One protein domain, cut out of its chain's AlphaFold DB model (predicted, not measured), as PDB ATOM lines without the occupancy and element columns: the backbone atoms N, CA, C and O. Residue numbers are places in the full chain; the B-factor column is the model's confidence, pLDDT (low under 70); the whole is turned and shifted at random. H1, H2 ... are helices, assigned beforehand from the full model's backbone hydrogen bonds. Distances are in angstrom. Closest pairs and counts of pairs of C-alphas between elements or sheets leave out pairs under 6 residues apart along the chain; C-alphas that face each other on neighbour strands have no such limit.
ATOM      1  N   ALA A   2     -36.861 -41.835 -50.617       91.00
ATOM      2  CA  ALA A   2     -35.803 -41.475 -49.660       91.00
ATOM      3  C   ALA A   2     -35.910 -42.226 -48.310       91.00
ATOM      4  O   ALA A   2     -34.918 -42.786 -47.853       91.00
ATOM      5  N   ILE A   3     -37.121 -42.334 -47.737       92.44
ATOM      6  CA  ILE A   3     -37.380 -43.108 -46.503       92.44
ATOM      7  C   ILE A   3     -37.082 -44.605 -46.693       92.44
ATOM      8  O   ILE A   3     -36.390 -45.195 -45.875       92.44
ATOM      9  N   VAL A   4     -37.513 -45.206 -47.814       91.94
ATOM     10  CA  VAL A   4     -37.199 -46.609 -48.168       91.94
ATOM     11  C   VAL A   4     -35.686 -46.851 -48.151       91.94
ATOM     12  O   VAL A   4     -35.228 -47.822 -47.558       91.94
ATOM     13  N   LYS A   5     -34.894 -45.953 -48.754       93.00
ATOM     14  CA  LYS A   5     -33.427 -46.052 -48.733       93.00
ATOM     15  C   LYS A   5     -32.847 -45.912 -47.326       93.00
ATOM     16  O   LYS A   5     -31.940 -46.664 -46.986       93.00
ATOM     17  N   ALA A   6     -33.365 -44.987 -46.521       94.44
ATOM     18  CA  ALA A   6     -32.913 -44.793 -45.145       94.44
ATOM     19  C   ALA A   6     -33.191 -46.037 -44.275       94.44
ATOM     20  O   ALA A   6     -32.307 -46.486 -43.551       94.44
ATOM     21  N   MET A   7     -34.364 -46.666 -44.421       94.75
ATOM     22  CA  MET A   7     -34.685 -47.937 -43.755       94.75
ATOM     23  C   MET A   7     -33.742 -49.068 -44.184       94.75
ATOM     24  O   MET A   7     -33.220 -49.792 -43.340       94.75
ATOM     25  N   LEU A   8     -33.463 -49.195 -45.486       92.62
ATOM     26  CA  LEU A   8     -32.525 -50.202 -45.997       92.62
ATOM     27  C   LEU A   8     -31.094 -49.983 -45.469       92.62
ATOM     28  O   LEU A   8     -30.410 -50.954 -45.161       92.62
ATOM     29  N   GLN A   9     -30.652 -48.729 -45.302       93.19
ATOM     30  CA  GLN A   9     -29.363 -48.400 -44.668       93.19
ATOM     31  C   GLN A   9     -29.324 -48.723 -43.169       93.19
ATOM     32  O   GLN A   9     -28.254 -48.995 -42.628       93.19
ATOM     33  N   LYS A  10     -30.480 -48.727 -42.500       92.44
ATOM     34  CA  LYS A  10     -30.651 -49.174 -41.109       92.44
ATOM     35  C   LYS A  10     -30.881 -50.688 -40.991       92.44
ATOM     36  O   LYS A  10     -31.296 -51.153 -39.937       92.44
ATOM     37  N   ASN A  11     -30.591 -51.454 -42.046       91.50
ATOM     38  CA  ASN A  11     -30.704 -52.915 -42.104       91.50
ATOM     39  C   ASN A  11     -32.130 -53.479 -41.961       91.50
ATOM     40  O   ASN A  11     -32.282 -54.662 -41.663       91.50
ATOM     41  N   TYR A  12     -33.176 -52.690 -42.228       91.88
ATOM     42  CA  TYR A  12     -34.525 -53.250 -42.346       91.88
ATOM     43  C   TYR A  12     -34.583 -54.228 -43.524       91.88
ATOM     44  O   TYR A  12     -34.095 -53.928 -44.623       91.88
ATOM     45  N   VAL A  13     -35.215 -55.388 -43.328       91.81
ATOM     46  CA  VAL A  13     -35.413 -56.335 -44.429       91.81
ATOM     47  C   VAL A  13     -36.485 -55.811 -45.398       91.81
ATOM     48  O   VAL A  13     -37.433 -55.151 -44.969       91.81
ATOM     49  N   PRO A  14     -36.392 -56.101 -46.712       88.88
ATOM     50  CA  PRO A  14     -37.353 -55.597 -47.700       88.88
ATOM     51  C   PRO A  14     -38.822 -55.914 -47.392       88.88
ATOM     52  O   PRO A  14     -39.702 -55.159 -47.797       88.88
ATOM     53  N   GLN A  15     -39.087 -57.019 -46.687       88.69
ATOM     54  CA  GLN A  15     -40.431 -57.408 -46.262       88.69
ATOM     55  C   GLN A  15     -40.995 -56.478 -45.180       88.69
ATOM     56  O   GLN A  15     -42.147 -56.064 -45.287       88.69
ATOM     57  N   ASP A  16     -40.180 -56.082 -44.205       89.06
ATOM     58  CA  ASP A  16     -40.587 -55.121 -43.178       89.06
ATOM     59  C   ASP A  16     -40.842 -53.768 -43.829       89.06
ATOM     60  O   ASP A  16     -41.917 -53.198 -43.677       89.06
ATOM     61  N   VAL A  17     -39.902 -53.303 -44.661       91.12
ATOM     62  CA  VAL A  17     -40.065 -52.061 -45.429       91.12
ATOM     63  C   VAL A  17     -41.371 -52.093 -46.225       91.12
ATOM     64  O   VAL A  17     -42.119 -51.125 -46.208       91.12
ATOM     65  N   HIS A  18     -41.695 -53.208 -46.880       90.94
ATOM     66  CA  HIS A  18     -42.951 -53.362 -47.610       90.94
ATOM     67  C   HIS A  18     -44.195 -53.161 -46.727       90.94
ATOM     68  O   HIS A  18     -45.141 -52.501 -47.170       90.94
ATOM     69  N   ALA A  19     -44.194 -53.671 -45.492       88.31
ATOM     70  CA  ALA A  19     -45.300 -53.495 -44.554       88.31
ATOM     71  C   ALA A  19     -45.521 -52.017 -44.186       88.31
ATOM     72  O   ALA A  19     -46.661 -51.561 -44.170       88.31
ATOM     73  N   TYR A  20     -44.448 -51.238 -44.003       88.94
ATOM     74  CA  TYR A  20     -44.556 -49.813 -43.655       88.94
ATOM     75  C   TYR A  20     -45.198 -48.944 -44.749       88.94
ATOM     76  O   TYR A  20     -45.732 -47.876 -44.447       88.94
ATOM     77  N   PHE A  21     -45.160 -49.373 -46.015       87.50
ATOM     78  CA  PHE A  21     -45.694 -48.599 -47.144       87.50
ATOM     79  C   PHE A  21     -46.972 -49.175 -47.766       87.50
ATOM     80  O   PHE A  21     -47.544 -48.537 -48.655       87.50
ATOM     81  N   SER A  22     -47.417 -50.352 -47.328       87.38
ATOM     82  CA  SER A  22     -48.634 -50.997 -47.832       87.38
ATOM     83  C   SER A  22     -49.851 -50.595 -47.002       87.38
ATOM     84  O   SER A  22     -49.792 -50.571 -45.777       87.38
ATOM     85  N   ARG A  23     -50.969 -50.280 -47.665       86.38
ATOM     86  CA  ARG A  23     -52.230 -49.842 -47.034       86.38
ATOM     87  C   ARG A  23     -53.444 -50.259 -47.889       86.38
ATOM     88  O   ARG A  23     -53.233 -50.573 -49.062       86.38
ATOM     89  N   PRO A  24     -54.691 -50.255 -47.360       78.62
ATOM     90  CA  PRO A  24     -55.886 -50.835 -48.005       78.62
ATOM     91  C   PRO A  24     -56.154 -50.448 -49.472       78.62
ATOM     92  O   PRO A  24     -56.799 -51.201 -50.192       78.62
ATOM     93  N   THR A  25     -55.621 -49.317 -49.936       74.44
ATOM     94  CA  THR A  25     -55.826 -48.761 -51.288       74.44
ATOM     95  C   THR A  25     -54.533 -48.596 -52.087       74.44
ATOM     96  O   THR A  25     -54.527 -48.121 -53.222       74.44
ATOM     97  N   ARG A  26     -53.397 -48.979 -51.501       77.44
ATOM     98  CA  ARG A  26     -52.075 -48.844 -52.111       77.44
ATOM     99  C   ARG A  26     -51.197 -50.002 -51.666       77.44
ATOM    100  O   ARG A  26     -50.641 -49.991 -50.570       77.44
ATOM    101  N   SER A  27     -51.030 -50.968 -52.559       78.62
ATOM    102  CA  SER A  27     -50.018 -52.007 -52.420       78.62
ATOM    103  C   SER A  27     -48.700 -51.534 -53.029       78.62
ATOM    104  O   SER A  27     -48.657 -50.884 -54.079       78.62
ATOM    105  N   VAL A  28     -47.595 -51.834 -52.354       84.69
ATOM    106  CA  VAL A  28     -46.261 -51.607 -52.909       84.69
ATOM    107  C   VAL A  28     -45.761 -52.919 -53.482       84.69
ATOM    108  O   VAL A  28     -45.868 -53.958 -52.859       84.69
ATOM    109  N   ASN A  29     -45.187 -52.906 -54.681       86.62
ATOM    110  CA  ASN A  29     -44.572 -54.121 -55.203       86.62
ATOM    111  C   ASN A  29     -43.237 -54.370 -54.480       86.62
ATOM    112  O   ASN A  29     -42.306 -53.569 -54.610       86.62
ATOM    113  N   GLN A  30     -43.126 -55.489 -53.761       87.00
ATOM    114  CA  GLN A  30     -41.916 -55.883 -53.034       87.00
ATOM    115  C   GLN A  30     -40.667 -55.927 -53.935       87.00
ATOM    116  O   GLN A  30     -39.591 -55.503 -53.515       87.00
ATOM    117  N   ALA A  31     -40.803 -56.337 -55.201       87.88
ATOM    118  CA  ALA A  31     -39.691 -56.364 -56.151       87.88
ATOM    119  C   ALA A  31     -39.102 -54.966 -56.405       87.88
ATOM    120  O   ALA A  31     -37.896 -54.837 -56.613       87.88
ATOM    121  N   ARG A  32     -39.916 -53.900 -56.328       88.62
ATOM    122  CA  ARG A  32     -39.423 -52.517 -56.459       88.62
ATOM    123  C   ARG A  32     -38.547 -52.117 -55.273       88.62
ATOM    124  O   ARG A  32     -37.560 -51.415 -55.464       88.62
ATOM    125  N   ILE A  33     -38.863 -52.584 -54.065       89.75
ATOM    126  CA  ILE A  33     -38.035 -52.333 -52.876       89.75
ATOM    127  C   ILE A  33     -36.677 -53.029 -53.033       89.75
ATOM    128  O   ILE A  33     -35.645 -52.405 -52.787       89.75
ATOM    129  N   SER A  34     -36.657 -54.266 -53.541       89.62
ATOM    130  CA  SER A  34     -35.408 -54.972 -53.865       89.62
ATOM    131  C   SER A  34     -34.594 -54.255 -54.949       89.62
ATOM    132  O   SER A  34     -33.393 -54.077 -54.797       89.62
ATOM    133  N   GLN A  35     -35.233 -53.739 -56.002       90.69
ATOM    134  CA  GLN A  35     -34.546 -52.951 -57.037       90.69
ATOM    135  C   GLN A  35     -33.954 -51.636 -56.503       90.69
ATOM    136  O   GLN A  35     -32.918 -51.192 -56.997       90.69
ATOM    137  N   ILE A  36     -34.588 -51.010 -55.505       90.12
ATOM    138  CA  ILE A  36     -34.040 -49.832 -54.816       90.12
ATOM    139  C   ILE A  36     -32.827 -50.225 -53.964       90.12
ATOM    140  O   ILE A  36     -31.834 -49.498 -53.972       90.12
ATOM    141  N   LYS A  37     -32.887 -51.370 -53.267       87.31
ATOM    142  CA  LYS A  37     -31.758 -51.927 -52.503       87.31
ATOM    143  C   LYS A  37     -30.548 -52.192 -53.401       87.31
ATOM    144  O   LYS A  37     -29.441 -51.803 -53.048       87.31
ATOM    145  N   ASP A  38     -30.777 -52.771 -54.577       89.81
ATOM    146  CA  ASP A  38     -29.732 -53.097 -55.558       89.81
ATOM    147  C   ASP A  38     -29.244 -51.874 -56.362       89.81
ATOM    148  O   ASP A  38     -28.412 -52.009 -57.256       89.81
ATOM    149  N   GLY A  39     -29.802 -50.681 -56.124       86.38
ATOM    150  CA  GLY A  39     -29.453 -49.460 -56.857       86.38
ATOM    151  C   GLY A  39     -29.962 -49.401 -58.305       86.38
ATOM    152  O   GLY A  39     -29.684 -48.432 -59.005       86.38
ATOM    153  N   LYS A  40     -30.750 -50.384 -58.756       89.94
ATOM    154  CA  LYS A  40     -31.329 -50.444 -60.113       89.94
ATOM    155  C   LYS A  40     -32.451 -49.427 -60.334       89.94
ATOM    156  O   LYS A  40     -32.744 -49.077 -61.472       89.94
ATOM    157  N   MET A  41     -33.087 -48.948 -59.262       87.62
ATOM    158  CA  MET A  41     -34.176 -47.969 -59.315       87.62
ATOM    159  C   MET A  41     -33.915 -46.797 -58.361       87.62
ATOM    160  O   MET A  41     -33.468 -46.980 -57.230       87.62
ATOM    161  N   HIS A  42     -34.217 -45.574 -58.813       87.06
ATOM    162  CA  HIS A  42     -34.064 -44.339 -58.033       87.06
ATOM    163  C   HIS A  42     -32.646 -44.100 -57.474       87.06
ATOM    164  O   HIS A  42     -32.501 -43.496 -56.410       87.06
ATOM    165  N   ALA A  43     -31.590 -44.539 -58.172       87.06
ATOM    166  CA  ALA A  43     -30.194 -44.417 -57.731       87.06
ATOM    167  C   ALA A  43     -29.820 -42.987 -57.291       87.06
ATOM    168  O   ALA A  43     -29.269 -42.813 -56.207       87.06
ATOM    169  N   ALA A  44     -30.242 -41.973 -58.054       89.62
ATOM    170  CA  ALA A  44     -29.947 -40.559 -57.801       89.62
ATOM    171  C   ALA A  44     -30.613 -39.960 -56.541       89.62
ATOM    172  O   ALA A  44     -30.183 -38.916 -56.057       89.62
ATOM    173  N   ILE A  45     -31.660 -40.591 -55.991       89.62
ATOM    174  CA  ILE A  45     -32.361 -40.073 -54.806       89.62
ATOM    175  C   ILE A  45     -31.522 -40.354 -53.557       89.62
ATOM    176  O   ILE A  45     -31.229 -41.515 -53.261       89.62
ATOM    177  N   LYS A  46     -31.167 -39.317 -52.795       92.50
ATOM    178  CA  LYS A  46     -30.454 -39.485 -51.521       92.50
ATOM    179  C   LYS A  46     -31.367 -40.120 -50.452       92.50
ATOM    180  O   LYS A  46     -32.579 -39.892 -50.486       92.50
ATOM    181  N   PRO A  47     -30.823 -40.935 -49.531       92.56
ATOM    182  CA  PRO A  47     -31.562 -41.396 -48.357       92.56
ATOM    183  C   PRO A  47     -32.073 -40.210 -47.535       92.56
ATOM    184  O   PRO A  47     -31.427 -39.161 -47.500       92.56
ATOM    185  N   ALA A  48     -33.221 -40.388 -46.887       93.69
ATOM    186  CA  ALA A  48     -33.715 -39.420 -45.913       93.69
ATOM    187  C   ALA A  48     -32.760 -39.336 -44.711       93.69
ATOM    188  O   ALA A  48     -32.050 -40.297 -44.402       93.69
ATOM    189  N   SER A  49     -32.749 -38.192 -44.033       95.69
ATOM    190  CA  SER A  49     -32.013 -38.024 -42.780       95.69
ATOM    191  C   SER A  49     -32.569 -38.938 -41.679       95.69
ATOM    192  O   SER A  49     -33.717 -39.379 -41.739       95.69
ATOM    193  N   ASN A  50     -31.769 -39.199 -40.638       93.38
ATOM    194  CA  ASN A  50     -32.234 -39.984 -39.486       93.38
ATOM    195  C   ASN A  50     -33.463 -39.341 -38.826       93.38
ATOM    196  O   ASN A  50     -34.401 -40.049 -38.497       93.38
ATOM    197  N   ILE A  51     -33.497 -38.008 -38.719       94.06
ATOM    198  CA  ILE A  51     -34.624 -37.274 -38.126       94.06
ATOM    199  C   ILE A  51     -35.910 -37.501 -38.933       94.06
ATOM    200  O   ILE A  51     -36.963 -37.767 -38.362       94.06
ATOM    201  N   GLU A  52     -35.834 -37.426 -40.264       91.25
ATOM    202  CA  GLU A  52     -36.986 -37.681 -41.138       91.25
ATOM    203  C   GLU A  52     -37.446 -39.142 -41.075       91.25
ATOM    204  O   GLU A  52     -38.648 -39.409 -41.123       91.25
ATOM    205  N   LEU A  53     -36.506 -40.087 -40.962       92.44
ATOM    206  CA  LEU A  53     -36.824 -41.501 -40.795       92.44
ATOM    207  C   LEU A  53     -37.511 -41.767 -39.450       92.44
ATOM    208  O   LEU A  53     -38.560 -42.405 -39.431       92.44
ATOM    209  N   ASP A  54     -36.968 -41.250 -38.350       93.06
ATOM    210  CA  ASP A  54     -37.534 -41.425 -37.010       93.06
ATOM    211  C   ASP A  54     -38.929 -40.792 -36.921       93.06
ATOM    212  O   ASP A  54     -39.860 -41.393 -36.389       93.06
ATOM    213  N   ALA A  55     -39.118 -39.611 -37.520       89.94
ATOM    214  CA  ALA A  55     -40.426 -38.967 -37.608       89.94
ATOM    215  C   ALA A  55     -41.448 -39.811 -38.388       89.94
ATOM    216  O   ALA A  55     -42.614 -39.872 -37.999       89.94
ATOM    217  N   PHE A  56     -41.028 -40.472 -39.473       89.75
ATOM    218  CA  PHE A  56     -41.886 -41.385 -40.229       89.75
ATOM    219  C   PHE A  56     -42.256 -42.629 -39.410       89.75
ATOM    220  O   PHE A  56     -43.431 -42.982 -39.338       89.75
ATOM    221  N   LEU A  57     -41.274 -43.274 -38.773       90.81
ATOM    222  CA  LEU A  57     -41.494 -44.496 -37.996       90.81
ATOM    223  C   LEU A  57     -42.387 -44.249 -36.777       90.81
ATOM    224  O   LEU A  57     -43.277 -45.050 -36.516       90.81
ATOM    225  N   ASN A  58     -42.202 -43.124 -36.081       90.69
ATOM    226  CA  ASN A  58     -43.020 -42.750 -34.924       90.69
ATOM    227  C   ASN A  58     -44.457 -42.369 -35.299       90.69
ATOM    228  O   ASN A  58     -45.354 -42.487 -34.470       90.69
ATOM    229  N   ALA A  59     -44.678 -41.884 -36.523       86.00
ATOM    230  CA  ALA A  59     -46.021 -41.575 -37.005       86.00
ATOM    231  C   ALA A  59     -46.773 -42.837 -37.460       86.00
ATOM    232  O   ALA A  59     -47.999 -42.859 -37.428       86.00
ATOM    233  N   TRP A  60     -46.067 -43.890 -37.880       85.69
ATOM    234  CA  TRP A  60     -46.684 -45.066 -38.488       85.69
ATOM    235  C   TRP A  60     -47.738 -45.739 -37.569       85.69
ATOM    236  O   TRP A  60     -47.483 -45.930 -36.382       85.69
TER     237      TRP A  60
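AT A GLANCE: This is residues 2 to 60 of the 377 residues of a protein of Ascidiaceihabitans donghaensis (UniProt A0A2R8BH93). Four short helices make a small cluster round H1: H2 folds back beside H1 as a helical hairpin, while H3 and H4 pack on opposite sides of H1, each at nearly a right angle to it. A long unnamed stretch, residues 38 to 49, joins H3 to H4. The 59 printed residues hold four named helices, H1 to H4 in chain order, and no named strand; the class is all helix. The whole is compact, with a radius of gyration of the C-alphas of 11.1 A and spans of 29 by 27 by 17 A.

IN THESE COORDINATES: Find C-alpha 50 at (-32.234, -39.984, -39.486); from there H4, the longest helix, runs 14.1 A through residues 50 to 59, ending at C-alpha 59 at (-46.021, -41.575, -37.005). Go back to C-alpha 2 at (-35.803, -41.475, -49.660), where H1, residues 2 to 9, begins its 10.7 A. H2 is residues 14 to 21 and H3 residues 30 to 37, each 10.9 A long.

HOW THE PARTS SIT: Start at Leu 53 of H4: its C-alpha is 6.0 A from that of Ile 3, the closest pair where H4 touches H1, about perpendicular at 77 degrees. H1 is the hub, touching three helices. It touches H2 at a shallow tilt of 29 degrees, opposite ways, the closest C-alphas being those of Val 4 and Val 17, 6.7 A apart. H1 also touches H3, about perpendicular at 76 degrees, closest at the C-alphas of Leu 8 and Lys 37, 6.8 A. H2 touches H3 at 72 degrees, only just about perpendicular; the C-alphas of His 18 and Gln 30 come closest, at 6.1 A. H4 is apart from H3, and only just apart from H2, at 8.3 A. In H1, H3 and H4 every O i to N i+4 pair is within hydrogen-bond range; in H2, 3 of 4 are.

THE WHOLE: Look to Pro 24 and Ala 44 for the C-alphas farthest apart, 29.6 A. The link from H3 to H4 is long. The printed part has no cut; its mean pLDDT is 89.3, and no printed residue is under 70.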